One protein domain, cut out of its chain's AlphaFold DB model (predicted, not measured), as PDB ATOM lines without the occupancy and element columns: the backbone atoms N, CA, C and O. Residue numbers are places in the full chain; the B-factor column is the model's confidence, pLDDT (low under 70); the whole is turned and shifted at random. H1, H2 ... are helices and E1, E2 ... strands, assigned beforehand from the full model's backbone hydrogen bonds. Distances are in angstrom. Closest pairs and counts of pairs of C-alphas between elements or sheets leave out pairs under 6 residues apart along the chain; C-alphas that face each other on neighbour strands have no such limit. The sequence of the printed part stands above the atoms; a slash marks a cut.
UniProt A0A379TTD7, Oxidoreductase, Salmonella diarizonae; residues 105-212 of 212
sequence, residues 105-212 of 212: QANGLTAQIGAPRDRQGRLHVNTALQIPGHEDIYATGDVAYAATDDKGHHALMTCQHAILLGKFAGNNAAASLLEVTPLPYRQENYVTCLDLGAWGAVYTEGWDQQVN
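AT A GLANCE: This is residues 105 to 212 of the 212 residues of the protein "Oxidoreductase" of Salmonella diarizonae (UniProt A0A379TTD7). There is little regular structure: a short helix, H1, leads into a body of loops with one long helix, H2, along one side, and the hairpin E2 and E3 extends the far end. The 108 residues hold H1, E1, H2, E2 and E3 in that order, mixed, with 39 residues in named elements. The whole is elongated, 50 by 30 by 24 A, and only just compact, close to loose, with a radius of gyration of the C-alphas of 15.5 A.

HOW THE PARTS SIT: Start at H1, residues 108 to 112, with 0 of 1 O i to N i+4 pairs within hydrogen-bond range but 2 of 2 O i to N i+3 pairs. It is apart from E1, residues 134 to 138, which pairs with no named strand. In H2, residues 159 to 177, 14 of 15 O i to N i+4 pairs are within range; the closest C-alphas of E1 and H2, Tyr 138 and Ala 169, are 6.1 A apart. E2, residues 191 to 195, and E3, residues 201 to 205, are an antiparallel hairpin at 172 degrees, with N 192 and O 204 at 2.9 A.

IN THESE COORDINATES: Find C-alpha 108 at (52.893, 15.342, 196.684). H2 runs 26.9 A from C-alpha 159 at (35.389, 17.522, 189.124); E3 runs 13.8 A to C-alpha 205 at (22.363, 8.438, 189.394).

THE WHOLE: The two farthest C-alphas, Glu 179 and Ala 198, are 52.5 A apart. The links H1 to E1, E1 to H2 and H2 to E2 are long. The printed part has no cut, and no printed residue is under 70 in pLDDT.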
ATOM      1  N   GLN A 105      46.951   9.842 191.944       96.00
ATOM      2  CA  GLN A 105      47.502  10.148 193.258       96.00
ATOM      3  C   GLN A 105      47.252  11.613 193.580       96.00
ATOM      4  O   GLN A 105      47.281  12.472 192.696       96.00
ATOM      5  N   ALA A 106      47.012  11.892 194.857       97.50
ATOM      6  CA  ALA A 106      47.010  13.250 195.361       97.50
ATOM      7  C   ALA A 106      48.373  13.905 195.104       97.50
ATOM      8  O   ALA A 106      49.414  13.243 195.076       97.50
ATOM      9  N   ASN A 107      48.370  15.226 194.951       97.38
ATOM     10  CA  ASN A 107      49.600  15.981 194.763       97.38
ATOM     11  C   ASN A 107      50.569  15.782 195.950       97.38
ATOM     12  O   ASN A 107      50.160  15.858 197.106       97.38
ATOM     13  N   GLY A 108      51.864  15.597 195.668       96.12
ATOM     14  CA  GLY A 108      52.893  15.342 196.684       96.12
ATOM     15  C   GLY A 108      53.074  16.446 197.738       96.12
ATOM     16  O   GLY A 108      53.655  16.184 198.789       96.12
ATOM     17  N   LEU A 109      52.540  17.653 197.519       95.94
ATOM     18  CA  LEU A 109      52.500  18.714 198.533       95.94
ATOM     19  C   LEU A 109      51.783  18.276 199.820       95.94
ATOM     20  O   LEU A 109      52.125  18.766 200.895       95.94
ATOM     21  N   THR A 110      50.863  17.304 199.755       97.44
ATOM     22  CA  THR A 110      50.204  16.761 200.954       97.44
ATOM     23  C   THR A 110      51.184  16.128 201.944       97.44
ATOM     24  O   THR A 110      50.879  16.054 203.135       97.44
ATOM     25  N   ALA A 111      52.365  15.691 201.493       96.56
ATOM     26  CA  ALA A 111      53.397  15.106 202.345       96.56
ATOM     27  C   ALA A 111      54.086  16.133 203.261       96.56
ATOM     28  O   ALA A 111      54.681  15.743 204.262       96.56
ATOM     29  N   GLN A 112      53.990  17.430 202.946       96.38
ATOM     30  CA  GLN A 112      54.565  18.502 203.768       96.38
ATOM     31  C   GLN A 112      53.723  18.807 205.013       96.38
ATOM     32  O   GLN A 112      54.200  19.458 205.938       96.38
ATOM     33  N   ILE A 113      52.477  18.325 205.053       96.81
ATOM     34  CA  ILE A 113      51.573  18.493 206.188       96.81
ATOM     35  C   ILE A 113      51.677  17.245 207.067       96.81
ATOM     36  O   ILE A 113      51.504  16.120 206.598       96.81
ATOM     37  N   GLY A 114      51.966  17.432 208.354       96.19
ATOM     38  CA  GLY A 114      52.146  16.360 209.341       96.19
ATOM     39  C   GLY A 114      50.847  15.672 209.770       96.19
ATOM     40  O   GLY A 114      50.640  15.472 210.961       96.19
ATOM     41  N   ALA A 115      49.976  15.312 208.824       96.94
ATOM     42  CA  ALA A 115      48.639  14.786 209.080       96.94
ATOM     43  C   ALA A 115      48.382  13.426 208.397       96.94
ATOM     44  O   ALA A 115      49.083  13.066 207.442       96.94
ATOM     45  N   PRO A 116      47.372  12.662 208.862       97.50
ATOM     46  CA  PRO A 116      46.992  11.391 208.253       97.50
ATOM     47  C   PRO A 116      46.592  11.524 206.778       97.50
ATOM     48  O   PRO A 116      45.907  12.472 206.380       97.50
ATOM     49  N   ARG A 117      46.989  10.532 205.976       97.94
ATOM     50  CA  ARG A 117      46.670  10.424 204.549       97.94
ATOM     51  C   ARG A 117      46.177   9.025 204.197       97.94
ATOM     52  O   ARG A 117      46.636   8.051 204.794       97.94
ATOM     53  N   ASP A 118      45.310   8.927 203.192       97.50
ATOM     54  CA  ASP A 118      44.920   7.640 202.614       97.50
ATOM     55  C   ASP A 118      46.037   7.057 201.721       97.50
ATOM     56  O   ASP A 118      47.067   7.684 201.457       97.50
ATOM     57  N   ARG A 119      45.825   5.842 201.202       96.56
ATOM     58  CA  ARG A 119      46.778   5.157 200.304       96.56
ATOM     59  C   ARG A 119      47.068   5.898 198.987       96.56
ATOM     60  O   ARG A 119      48.007   5.532 198.292       96.56
ATOM     61  N   GLN A 120      46.237   6.871 198.611       96.94
ATOM     62  CA  GLN A 120      46.407   7.702 197.413       96.94
ATOM     63  C   GLN A 120      47.071   9.046 197.748       96.94
ATOM     64  O   GLN A 120      47.268   9.861 196.852       96.94
ATOM     65  N   GLY A 121      47.431   9.279 199.016       97.88
ATOM     66  CA  GLY A 121      48.075  10.505 199.483       97.88
ATOM     67  C   GLY A 121      47.103  11.633 199.831       97.88
ATOM     68  O   GLY A 121      47.554  12.759 200.053       97.88
ATOM     69  N   ARG A 122      45.792  11.367 199.881       98.62
ATOM     70  CA  ARG A 122      44.769  12.369 200.207       98.62
ATOM     71  C   ARG A 122      44.727  12.620 201.705       98.62
ATOM     72  O   ARG A 122      44.720  11.669 202.477       98.62
ATOM     73  N   LEU A 123      44.680  13.881 202.116       98.56
ATOM     74  CA  LEU A 123      44.618  14.300 203.514       98.56
ATOM     75  C   LEU A 123      43.238  14.012 204.093       98.56
ATOM     76  O   LEU A 123      42.225  14.377 203.497       98.56
ATOM     77  N   HIS A 124      43.203  13.387 205.266       98.50
ATOM     78  CA  HIS A 124      41.960  13.219 206.013       98.50
ATOM     79  C   HIS A 124      41.471  14.579 206.496       98.50
ATOM     80  O   HIS A 124      42.244  15.345 207.074       98.50
ATOM     81  N   VAL A 125      40.189  14.860 206.279       98.50
ATOM     82  CA  VAL A 125      39.556  16.101 206.730       98.50
ATOM     83  C   VAL A 125      38.330  15.836 207.593       98.50
ATOM     84  O   VAL A 125      37.705  14.779 207.503       98.50
ATOM     85  N   ASN A 126      37.989  16.803 208.440       97.50
ATOM     86  CA  ASN A 126      36.727  16.816 209.173       97.50
ATOM     87  C   ASN A 126      35.564  17.303 208.277       97.50
ATOM     88  O   ASN A 126      35.743  17.616 207.099       97.50
ATOM     89  N   THR A 127      34.357  17.407 208.840       97.31
ATOM     90  CA  THR A 127      33.170  17.887 208.107       97.31
ATOM     91  C   THR A 127      33.268  19.354 207.686       97.31
ATOM     92  O   THR A 127      32.596  19.749 206.744       97.31
ATOM     93  N   ALA A 128      34.116  20.167 208.319       97.62
ATOM     94  CA  ALA A 128      34.397  21.535 207.885       97.62
ATOM     95  C   ALA A 128      35.480  21.610 206.787       97.62
ATOM     96  O   ALA A 128      35.809  22.708 206.340       97.62
ATOM     97  N   LEU A 129      35.996  20.459 206.331       98.44
ATOM     98  CA  LEU A 129      37.107  20.300 205.384       98.44
ATOM     99  C   LEU A 129      38.473  20.771 205.912       98.44
ATOM    100  O   LEU A 129      39.408  20.959 205.132       98.44
ATOM    101  N   GLN A 130      38.605  20.913 207.231       98.12
ATOM    102  CA  GLN A 130      39.877  21.185 207.898       98.12
ATOM    103  C   GLN A 130      40.653  19.896 208.130       98.12
ATOM    104  O   GLN A 130      40.071  18.827 208.336       98.12
ATOM    105  N   ILE A 131      41.972  20.014 208.177       97.94
ATOM    106  CA  ILE A 131      42.860  18.911 208.525       97.94
ATOM    107  C   ILE A 131      42.915  18.787 210.059       97.94
ATOM    108  O   ILE A 131      43.307  19.743 210.729       97.94
ATOM    109  N   PRO A 132      42.562  17.633 210.657       95.69
ATOM    110  CA  PRO A 132      42.666  17.444 212.101       95.69
ATOM    111  C   PRO A 132      44.086  17.730 212.616       95.69
ATOM    112  O   PRO A 132      45.061  17.209 212.077       95.69
ATOM    113  N   GLY A 133      44.195  18.562 213.656       95.38
ATOM    114  CA  GLY A 133      45.478  19.039 214.193       95.38
ATOM    115  C   GLY A 133      46.063  20.269 213.482       95.38
ATOM    116  O   GLY A 133      47.088  20.781 213.922       95.38
ATOM    117  N   HIS A 134      45.417  20.762 212.423       96.12
ATOM    118  CA  HIS A 134      45.801  21.959 211.677       96.12
ATOM    119  C   HIS A 134      44.549  22.780 211.317       96.12
ATOM    120  O   HIS A 134      44.083  22.759 210.178       96.12
ATOM    121  N   GLU A 135      43.984  23.487 212.299       91.12
ATOM    122  CA  GLU A 135      42.677  24.159 212.167       91.12
ATOM    123  C   GLU A 135      42.657  25.271 211.102       91.12
ATOM    124  O   GLU A 135      41.620  25.505 210.483       91.12
ATOM    125  N   ASP A 136      43.812  25.869 210.802       95.12
ATOM    126  CA  ASP A 136      43.959  26.909 209.775       95.12
ATOM    127  C   ASP A 136      44.171  26.350 208.354       95.12
ATOM    128  O   ASP A 136      44.346  27.111 207.399       95.12
ATOM    129  N   ILE A 137      44.200  25.020 208.185       97.44
ATOM    130  CA  ILE A 137      44.473  24.373 206.897       97.44
ATOM    131  C   ILE A 137      43.261  23.572 206.431       97.44
ATOM    132  O   ILE A 137      42.803  22.639 207.092       97.44
ATOM    133  N   TYR A 138      42.808  23.887 205.220       98.25
ATOM    134  CA  TYR A 138      41.699  23.219 204.550       98.25
ATOM    135  C   TYR A 138      42.213  22.416 203.355       98.25
ATOM    136  O   TYR A 138      43.036  22.911 202.582       98.25
ATOM    137  N   ALA A 139      41.710  21.193 203.173       98.06
ATOM    138  CA  ALA A 139      41.987  20.396 201.979       98.06
ATOM    139  C   ALA A 139      40.727  20.287 201.113       98.06
ATOM    140  O   ALA A 139      39.617  20.117 201.614       98.06
ATOM    141  N   THR A 140      40.899  20.374 199.796       98.06
ATOM    142  CA  THR A 140      39.792  20.353 198.835       98.06
ATOM    143  C   THR A 140      40.184  19.646 197.540       98.06
ATOM    144  O   THR A 140      41.363  19.393 197.297       98.06
ATOM    145  N   GLY A 141      39.197  19.313 196.707       97.81
ATOM    146  CA  GLY A 141      39.408  18.578 195.464       97.81
ATOM    147  C   GLY A 141      40.113  17.240 195.682       97.81
ATOM    148  O   GLY A 141      39.910  16.561 196.687       97.81
ATOM    149  N   ASP A 142      40.977  16.884 194.740       98.25
ATOM    150  CA  ASP A 142      41.621  15.572 194.665       98.25
ATOM    151  C   ASP A 142      42.561  15.248 195.830       98.25
ATOM    152  O   ASP A 142      42.891  14.083 196.042       98.25
ATOM    153  N   VAL A 143      42.987  16.250 196.604       98.25
ATOM    154  CA  VAL A 143      43.835  16.037 197.785       98.25
ATOM    155  C   VAL A 143      43.034  15.773 199.058       98.25
ATOM    156  O   VAL A 143      43.640  15.439 200.073       98.25
ATOM    157  N   ALA A 144      41.705  15.909 199.036       98.44
ATOM    158  CA  ALA A 144      40.861  15.729 200.210       98.44
ATOM    159  C   ALA A 144      40.280  14.311 200.287       98.44
ATOM    160  O   ALA A 144      39.614  13.825 199.371       98.44
ATOM    161  N   TYR A 145      40.486  13.656 201.426       98.50
ATOM    162  CA  TYR A 145      39.738  12.478 201.840       98.50
ATOM    163  C   TYR A 145      38.578  12.941 202.729       98.50
ATOM    164  O   TYR A 145      38.703  13.002 203.953       98.50
ATOM    165  N   ALA A 146      37.477  13.344 202.092       98.38
ATOM    166  CA  ALA A 146      36.298  13.902 202.750       98.38
ATOM    167  C   ALA A 146      35.125  12.918 202.700       98.38
ATOM    168  O   ALA A 146      34.810  12.399 201.627       98.38
ATOM    169  N   ALA A 147      34.462  12.689 203.834       98.12
ATOM    170  CA  ALA A 147      33.198  11.959 203.865       98.12
ATOM    171  C   ALA A 147      32.108  12.780 203.160       98.12
ATOM    172  O   ALA A 147      31.988  13.983 203.392       98.12
ATOM    173  N   THR A 148      31.337  12.152 202.276       97.62
ATOM    174  CA  THR A 148      30.226  12.806 201.561       97.62
ATOM    175  C   THR A 148      28.902  12.664 202.305       97.62
ATOM    176  O   THR A 148      28.004  13.486 202.114       97.62
ATOM    177  N   ASP A 149      28.794  11.644 203.155       96.31
ATOM    178  CA  ASP A 149      27.635  11.311 203.974       96.31
ATOM    179  C   ASP A 149      28.041  10.493 205.219       96.31
ATOM    180  O   ASP A 149      29.223  10.239 205.457       96.31
ATOM    181  N   ASP A 150      27.052  10.056 206.007       95.62
ATOM    182  CA  ASP A 150      27.261   9.179 207.173       95.62
ATOM    183  C   ASP A 150      27.165   7.679 206.827       95.62
ATOM    184  O   ASP A 150      27.134   6.831 207.720       95.62
ATOM    185  N   LYS A 151      27.082   7.326 205.539       95.62
ATOM    186  CA  LYS A 151      26.930   5.945 205.046       95.62
ATOM    187  C   LYS A 151      28.275   5.320 204.663       95.62
ATOM    188  O   LYS A 151      28.321   4.182 204.206       95.62
ATOM    189  N   GLY A 152      29.372   6.048 204.878       94.88
ATOM    190  CA  GLY A 152      30.734   5.606 204.587       94.88
ATOM    191  C   GLY A 152      31.224   5.986 203.191       94.88
ATOM    192  O   GLY A 152      32.331   5.589 202.809       94.88
ATOM    193  N   HIS A 153      30.452   6.768 202.432       96.75
ATOM    194  CA  HIS A 153      30.912   7.276 201.150       96.75
ATOM    195  C   HIS A 153      31.901   8.425 201.339       96.75
ATOM    196  O   HIS A 153      31.801   9.247 202.254       96.75
ATOM    197  N   HIS A 154      32.889   8.464 200.452       97.56
ATOM    198  CA  HIS A 154      33.927   9.480 200.446       97.56
ATOM    199  C   HIS A 154      34.018  10.099 199.061       97.56
ATOM    200  O   HIS A 154      33.829   9.415 198.052       97.56
ATOM    201  N   ALA A 155      34.377  11.379 199.023       97.12
ATOM    202  CA  ALA A 155      34.586  12.104 197.787       97.12
ATOM    203  C   ALA A 155      35.569  11.340 196.891       97.12
ATOM    204  O   ALA A 155      36.621  10.864 197.332       97.12
ATOM    205  N   LEU A 156      35.205  11.211 195.621       95.62
ATOM    206  CA  LEU A 156      36.081  10.693 194.578       95.62
ATOM    207  C   LEU A 156      36.945  11.832 194.023       95.62
ATOM    208  O   LEU A 156      36.570  12.999 194.122       95.62
ATOM    209  N   MET A 157      38.078  11.485 193.415       96.31
ATOM    210  CA  MET A 157      38.941  12.429 192.694       96.31
ATOM    211  C   MET A 157      38.288  12.800 191.354       96.31
ATOM    212  O   MET A 157      38.607  12.233 190.311       96.31
ATOM    213  N   THR A 158      37.249  13.636 191.421       95.06
ATOM    214  CA  THR A 158      36.410  14.033 190.287       95.06
ATOM    215  C   THR A 158      36.058  15.511 190.368       95.06
ATOM    216  O   THR A 158      35.901  16.080 191.453       95.06
ATOM    217  N   CYS A 159      35.845  16.134 189.207       94.81
ATOM    218  CA  CYS A 159      35.389  17.522 189.124       94.81
ATOM    219  C   CYS A 159      34.074  17.750 189.891       94.81
ATOM    220  O   CYS A 159      33.933  18.765 190.573       94.81
ATOM    221  N   GLN A 160      33.150  16.783 189.854       96.00
ATOM    222  CA  GLN A 160      31.874  16.839 190.567       96.00
ATOM    223  C   GLN A 160      32.053  17.077 192.073       96.00
ATOM    224  O   GLN A 160      31.361  17.920 192.644       96.00
ATOM    225  N   HIS A 161      32.966  16.351 192.722       97.44
ATOM    226  CA  HIS A 161      33.243  16.561 194.144       97.44
ATOM    227  C   HIS A 161      34.106  17.800 194.362       97.44
ATOM    228  O   HIS A 161      33.830  18.586 195.264       97.44
ATOM    229  N   ALA A 162      35.119  18.024 193.520       97.81
ATOM    230  CA  ALA A 162      36.034  19.151 193.671       97.81
ATOM    231  C   ALA A 162      35.317  20.511 193.664       97.81
ATOM    232  O   ALA A 162      35.667  21.389 194.453       97.81
ATOM    233  N   ILE A 163      34.282  20.680 192.833       97.38
ATOM    234  CA  ILE A 163      33.498  21.921 192.772       97.38
ATOM    235  C   ILE A 163      32.814  22.215 194.113       97.38
ATOM    236  O   ILE A 163      32.873  23.349 194.594       97.38
ATOM    237  N   LEU A 164      32.152  21.225 194.720       97.19
ATOM    238  CA  LEU A 164      31.471  21.424 196.000       97.19
ATOM    239  C   LEU A 164      32.465  21.507 197.155       97.19
ATOM    240  O   LEU A 164      32.372  22.442 197.949       97.19
ATOM    241  N   LEU A 165      33.469  20.631 197.199       98.44
ATOM    242  CA  LEU A 165      34.556  20.718 198.174       98.44
ATOM    243  C   LEU A 165      35.194  22.113 198.174       98.44
ATOM    244  O   LEU A 165      35.468  22.664 199.237       98.44
ATOM    245  N   GLY A 166      35.428  22.713 197.004       98.12
ATOM    246  CA  GLY A 166      36.015  24.051 196.890       98.12
ATOM    247  C   GLY A 166      35.122  25.132 197.495       98.12
ATOM    248  O   GLY A 166      35.595  25.970 198.262       98.12
ATOM    249  N   LYS A 167      33.816  25.077 197.209       98.06
ATOM    250  CA  LYS A 167      32.824  26.013 197.761       98.06
ATOM    251  C   LYS A 167      32.744  25.927 199.286       98.06
ATOM    252  O   LYS A 167      32.785  26.960 199.947       98.06
ATOM    253  N   PHE A 168      32.665  24.716 199.840       98.50
ATOM    254  CA  PHE A 168      32.605  24.516 201.290       98.50
ATOM    255  C   PHE A 168      33.913  24.915 201.977       98.50
ATOM    256  O   PHE A 168      33.869  25.639 202.967       98.50
ATOM    257  N   ALA A 169      35.069  24.520 201.435       98.25
ATOM    258  CA  ALA A 169      36.366  24.860 202.018       98.25
ATOM    259  C   ALA A 169      36.587  26.379 202.038       98.25
ATOM    260  O   ALA A 169      36.943  26.933 203.074       98.25
ATOM    261  N   GLY A 170      36.303  27.070 200.926       98.19
ATOM    262  CA  GLY A 170      36.411  28.528 200.852       98.19
ATOM    263  C   GLY A 170      35.452  29.244 201.806       98.19
ATOM    264  O   GLY A 170      35.865  30.157 202.519       98.19
ATOM    265  N   ASN A 171      34.191  28.798 201.875       98.50
ATOM    266  CA  ASN A 171      33.220  29.327 202.834       98.50
ATOM    267  C   ASN A 171      33.693  29.140 204.280       98.50
ATOM    268  O   ASN A 171      33.622  30.071 205.075       98.50
ATOM    269  N   ASN A 172      34.183  27.950 204.625       98.50
ATOM    270  CA  ASN A 172      34.562  27.621 205.995       98.50
ATOM    271  C   ASN A 172      35.857  28.305 206.429       98.50
ATOM    272  O   ASN A 172      35.961  28.691 207.589       98.50
ATOM    273  N   ALA A 173      36.795  28.527 205.506       98.12
ATOM    274  CA  ALA A 173      37.960  29.366 205.760       98.12
ATOM    275  C   ALA A 173      37.543  30.812 206.081       98.12
ATOM    276  O   ALA A 173      38.005  31.389 207.062       98.12
ATOM    277  N   ALA A 174      36.610  31.389 205.313       98.25
ATOM    278  CA  ALA A 174      36.070  32.716 205.612       98.25
ATOM    279  C   ALA A 174      35.284  32.743 206.935       98.25
ATOM    280  O   ALA A 174      35.423  33.686 207.709       98.25
ATOM    281  N   ALA A 175      34.492  31.706 207.216       98.06
ATOM    282  CA  ALA A 175      33.746  31.572 208.464       98.06
ATOM    283  C   ALA A 175      34.674  31.542 209.687       98.06
ATOM    284  O   ALA A 175      34.401  32.223 210.671       98.06
ATOM    285  N   SER A 176      35.798  30.824 209.592       97.00
ATOM    286  CA  SER A 176      36.829  30.790 210.632       97.00
ATOM    287  C   SER A 176      37.425  32.175 210.897       97.00
ATOM    288  O   SER A 176      37.476  32.595 212.049       97.00
ATOM    289  N   LEU A 177      37.776  32.931 209.848       97.19
ATOM    290  CA  LEU A 177      38.302  34.299 209.985       97.19
ATOM    291  C   LEU A 177      37.299  35.284 210.605       97.19
ATOM    292  O   LEU A 177      37.701  36.264 211.226       97.19
ATOM    293  N   LEU A 178      36.005  35.054 210.390       98.06
ATOM    294  CA  LEU A 178      34.918  35.887 210.906       98.06
ATOM    295  C   LEU A 178      34.363  35.388 212.248       98.06
ATOM    296  O   LEU A 178      33.404  35.972 212.745       98.06
ATOM    297  N   GLU A 179      34.932  34.318 212.809       96.88
ATOM    298  CA  GLU A 179      34.482  33.678 214.051       96.88
ATOM    299  C   GLU A 179      32.999  33.254 214.024       96.88
ATOM    300  O   GLU A 179      32.281  33.330 215.022       96.88
ATOM    301  N   VAL A 180      32.522  32.782 212.868       98.06
ATOM    302  CA  VAL A 180      31.162  32.250 212.702       98.06
ATOM    303  C   VAL A 180      31.175  30.750 212.426       98.06
ATOM    304  O   VAL A 180      32.152  30.183 211.940       98.06
ATOM    305  N   THR A 181      30.062  30.086 212.739       97.31
ATOM    306  CA  THR A 181      29.930  28.631 212.605       97.31
ATOM    307  C   THR A 181      30.163  28.169 211.156       97.31
ATOM    308  O   THR A 181      29.483  28.666 210.252       97.31
ATOM    309  N   PRO A 182      31.066  27.197 210.907       97.12
ATOM    310  CA  PRO A 182      31.298  26.655 209.571       97.12
ATOM    311  C   PRO A 182      30.130  25.780 209.100       97.12
ATOM    312  O   PRO A 182      29.371  25.224 209.896       97.12
ATOM    313  N   LEU A 183      30.016  25.609 207.783       97.62
ATOM    314  CA  LEU A 183      29.037  24.720 207.173       97.62
ATOM    315  C   LEU A 183      29.615  23.305 207.033       97.62
ATOM    316  O   LEU A 183      30.682  23.142 206.431       97.62
ATOM    317  N   PRO A 184      28.926  22.263 207.526       97.62
ATOM    318  CA  PRO A 184      29.379  20.895 207.332       97.62
ATOM    319  C   PRO A 184      29.219  20.490 205.860       97.62
ATOM    320  O   PRO A 184      28.124  20.563 205.303       97.62
ATOM    321  N   TYR A 185      30.304  20.036 205.238       98.12
ATOM    322  CA  TYR A 185      30.296  19.450 203.906       98.12
ATOM    323  C   TYR A 185      29.460  18.169 203.892       98.12
ATOM    324  O   TYR A 185      29.688  17.254 204.685       98.12
ATOM    325  N   ARG A 186      28.501  18.121 202.965       96.81
ATOM    326  CA  ARG A 186      27.705  16.943 202.610       96.81
ATOM    327  C   ARG A 186      27.406  16.968 201.119       96.81
ATOM    328  O   ARG A 186      27.058  18.014 200.572       96.81
ATOM    329  N   GLN A 187      27.511  15.811 200.480       96.25
ATOM    330  CA  GLN A 187      27.197  15.619 199.069       96.25
ATOM    331  C   GLN A 187      26.687  14.191 198.854       96.25
ATOM    332  O   GLN A 187      27.405  13.324 198.370       96.25
ATOM    333  N   GLU A 188      25.439  13.932 199.244       92.94
ATOM    334  CA  GLU A 188      24.852  12.588 199.120       92.94
ATOM    335  C   GLU A 188      24.607  12.197 197.657       92.94
ATOM    336  O   GLU A 188      24.737  11.028 197.292       92.94
ATOM    337  N   ASN A 189      24.300  13.187 196.812       92.38
ATOM    338  CA  ASN A 189      24.043  12.982 195.393       92.38
ATOM    339  C   ASN A 189      25.347  12.697 194.641       92.38
ATOM    340  O   ASN A 189      26.282  13.506 194.646       92.38
ATOM    341  N   TYR A 190      25.354  11.576 193.930       94.56
ATOM    342  CA  TYR A 190      26.433  11.155 193.054       94.56
ATOM    343  C   TYR A 190      25.854  10.832 191.679       94.56
ATOM    344  O   TYR A 190      24.826  10.163 191.592       94.56
ATOM    345  N   VAL A 191      26.496  11.327 190.621       95.06
ATOM    346  CA  VAL A 191      26.138  11.001 189.243       95.06
ATOM    347  C   VAL A 191      27.374  10.526 188.492       95.06
ATOM    348  O   VAL A 191      28.509  10.848 188.852       95.06
ATOM    349  N   THR A 192      27.162   9.733 187.451       95.00
ATOM    350  CA  THR A 192      28.221   9.319 186.526       95.00
ATOM    351  C   THR A 192      27.759   9.666 185.118       95.00
ATOM    352  O   THR A 192      26.802   9.075 184.634       95.00
ATOM    353  N   CYS A 193      28.427  10.615 184.465       95.75
ATOM    354  CA  CYS A 193      28.236  10.903 183.042       95.75
ATOM    355  C   CYS A 193      29.437  10.330 182.302       95.75
ATOM    356  O   CYS A 193      30.512  10.905 182.418       95.75
ATOM    357  N   LEU A 194      29.285   9.203 181.620       96.62
ATOM    358  CA  LEU A 194      30.387   8.550 180.924       96.62
ATOM    359  C   LEU A 194      30.211   8.735 179.419       96.62
ATOM    360  O   LEU A 194      29.200   8.302 178.862       96.62
ATOM    361  N   ASP A 195      31.186   9.377 178.786       97.50
ATOM    362  CA  ASP A 195      31.248   9.468 177.334       97.50
ATOM    363  C   ASP A 195      31.656   8.119 176.714       97.50
ATOM    364  O   ASP A 195      32.524   7.403 177.222       97.50
ATOM    365  N   LEU A 196      30.977   7.733 175.637       98.00
ATOM    366  CA  LEU A 196      31.165   6.462 174.935       98.00
ATOM    367  C   LEU A 196      31.508   6.709 173.455       98.00
ATOM    368  O   LEU A 196      31.232   5.869 172.596       98.00
ATOM    369  N   GLY A 197      32.101   7.865 173.148       97.06
ATOM    370  CA  GLY A 197      32.469   8.291 171.807       97.06
ATOM    371  C   GLY A 197      31.302   8.327 170.830       97.06
ATOM    372  O   GLY A 197      30.195   8.762 171.145       97.06
ATOM    373  N   ALA A 198      31.526   7.827 169.612       96.06
ATOM    374  CA  ALA A 198      30.503   7.831 168.563       96.06
ATOM    375  C   ALA A 198      29.251   6.994 168.907       96.06
ATOM    376  O   ALA A 198      28.230   7.135 168.236       96.06
ATOM    377  N   TRP A 199      29.315   6.148 169.942       97.62
ATOM    378  CA  TRP A 199      28.158   5.407 170.444       97.62
ATOM    379  C   TRP A 199      27.197   6.294 171.255       97.62
ATOM    380  O   TRP A 199      26.008   6.000 171.343       97.62
ATOM    381  N   GLY A 200      27.687   7.409 171.808       97.44
ATOM    382  CA  GLY A 200      26.917   8.358 172.605       97.44
ATOM    383  C   GLY A 200      27.489   8.510 174.009       97.44
ATOM    384  O   GLY A 200      28.698   8.539 174.200       97.44
ATOM    385  N   ALA A 201      26.618   8.614 175.005       97.19
ATOM    386  CA  ALA A 201      27.006   8.728 176.405       97.19
ATOM    387  C   ALA A 201      25.974   8.029 177.291       97.19
ATOM    388  O   ALA A 201      24.823   7.842 176.893       97.19
ATOM    389  N   VAL A 202      26.377   7.679 178.508       97.25
ATOM    390  CA  VAL A 202      25.495   7.094 179.520       97.25
ATOM    391  C   VAL A 202      25.525   7.928 180.789       97.25
ATOM    392  O   VAL A 202      26.578   8.377 181.246       97.25
ATOM    393  N   TYR A 203      24.344   8.141 181.356       97.00
ATOM    394  CA  TYR A 203      24.149   8.886 182.586       97.00
ATOM    395  C   TYR A 203      23.576   7.963 183.657       97.00
ATOM    396  O   TYR A 203      22.618   7.231 183.405       97.00
ATOM    397  N   THR A 204      24.161   8.004 184.851       96.88
ATOM    398  CA  THR A 204      23.647   7.274 186.009       96.88
ATOM    399  C   THR A 204      23.529   8.152 187.238       96.88
ATOM    400  O   THR A 204      24.283   9.113 187.412       96.88
ATOM    401  N   GLU A 205      22.599   7.781 188.113       96.00
ATOM    402  CA  GLU A 205      22.363   8.438 189.394       96.00
ATOM    403  C   GLU A 205      22.573   7.478 190.562       96.00
ATOM    404  O   GLU A 205      22.384   6.265 190.450       96.00
ATOM    405  N   GLY A 206      22.961   8.046 191.702       94.94
ATOM    406  CA  GLY A 206      23.172   7.309 192.937       94.94
ATOM    407  C   GLY A 206      24.504   6.564 192.979       94.94
ATOM    408  O   GLY A 206      25.174   6.329 191.972       94.94
ATOM    409  N   TRP A 207      24.907   6.183 194.191       93.81
ATOM    410  CA  TRP A 207      26.122   5.391 194.428       93.81
ATOM    411  C   TRP A 207      26.018   3.962 193.876       93.81
ATOM    412  O   TRP A 207      27.038   3.322 193.636       93.81
ATOM    413  N   ASP A 208      24.796   3.489 193.633       93.62
ATOM    414  CA  ASP A 208      24.460   2.245 192.941       93.62
ATOM    415  C   ASP A 208      24.380   2.397 191.412       93.62
ATOM    416  O   ASP A 208      24.242   1.390 190.720       93.62
ATOM    417  N   GLN A 209      24.538   3.618 190.883       94.81
ATOM    418  CA  GLN A 209      24.668   3.920 189.455       94.81
ATOM    419  C   GLN A 209      23.503   3.360 188.628       94.81
ATOM    420  O   GLN A 209      23.707   2.570 187.697       94.81
ATOM    421  N   GLN A 210      22.282   3.770 188.967       94.00
ATOM    422  CA  GLN A 210      21.081   3.436 188.204       94.00
ATOM    423  C   GLN A 210      21.121   4.149 186.850       94.00
ATOM    424  O   GLN A 210      21.299   5.364 186.802       94.00
ATOM    425  N   VAL A 211      21.006   3.388 185.758       91.56
ATOM    426  CA  VAL A 211      20.978   3.924 184.388       91.56
ATOM    427  C   VAL A 211      19.579   4.466 184.103       91.56
ATOM    428  O   VAL A 211      18.601   3.749 184.321       91.56
ATOM    429  N   ASN A 212      19.509   5.711 183.628       75.62
ATOM    430  CA  ASN A 212      18.267   6.405 183.274       75.62
ATOM    431  C   ASN A 212      17.966   6.346 181.776       75.62
ATOM    432  O   ASN A 212      18.934   6.327 180.983       75.62
TER     433      ASN A 212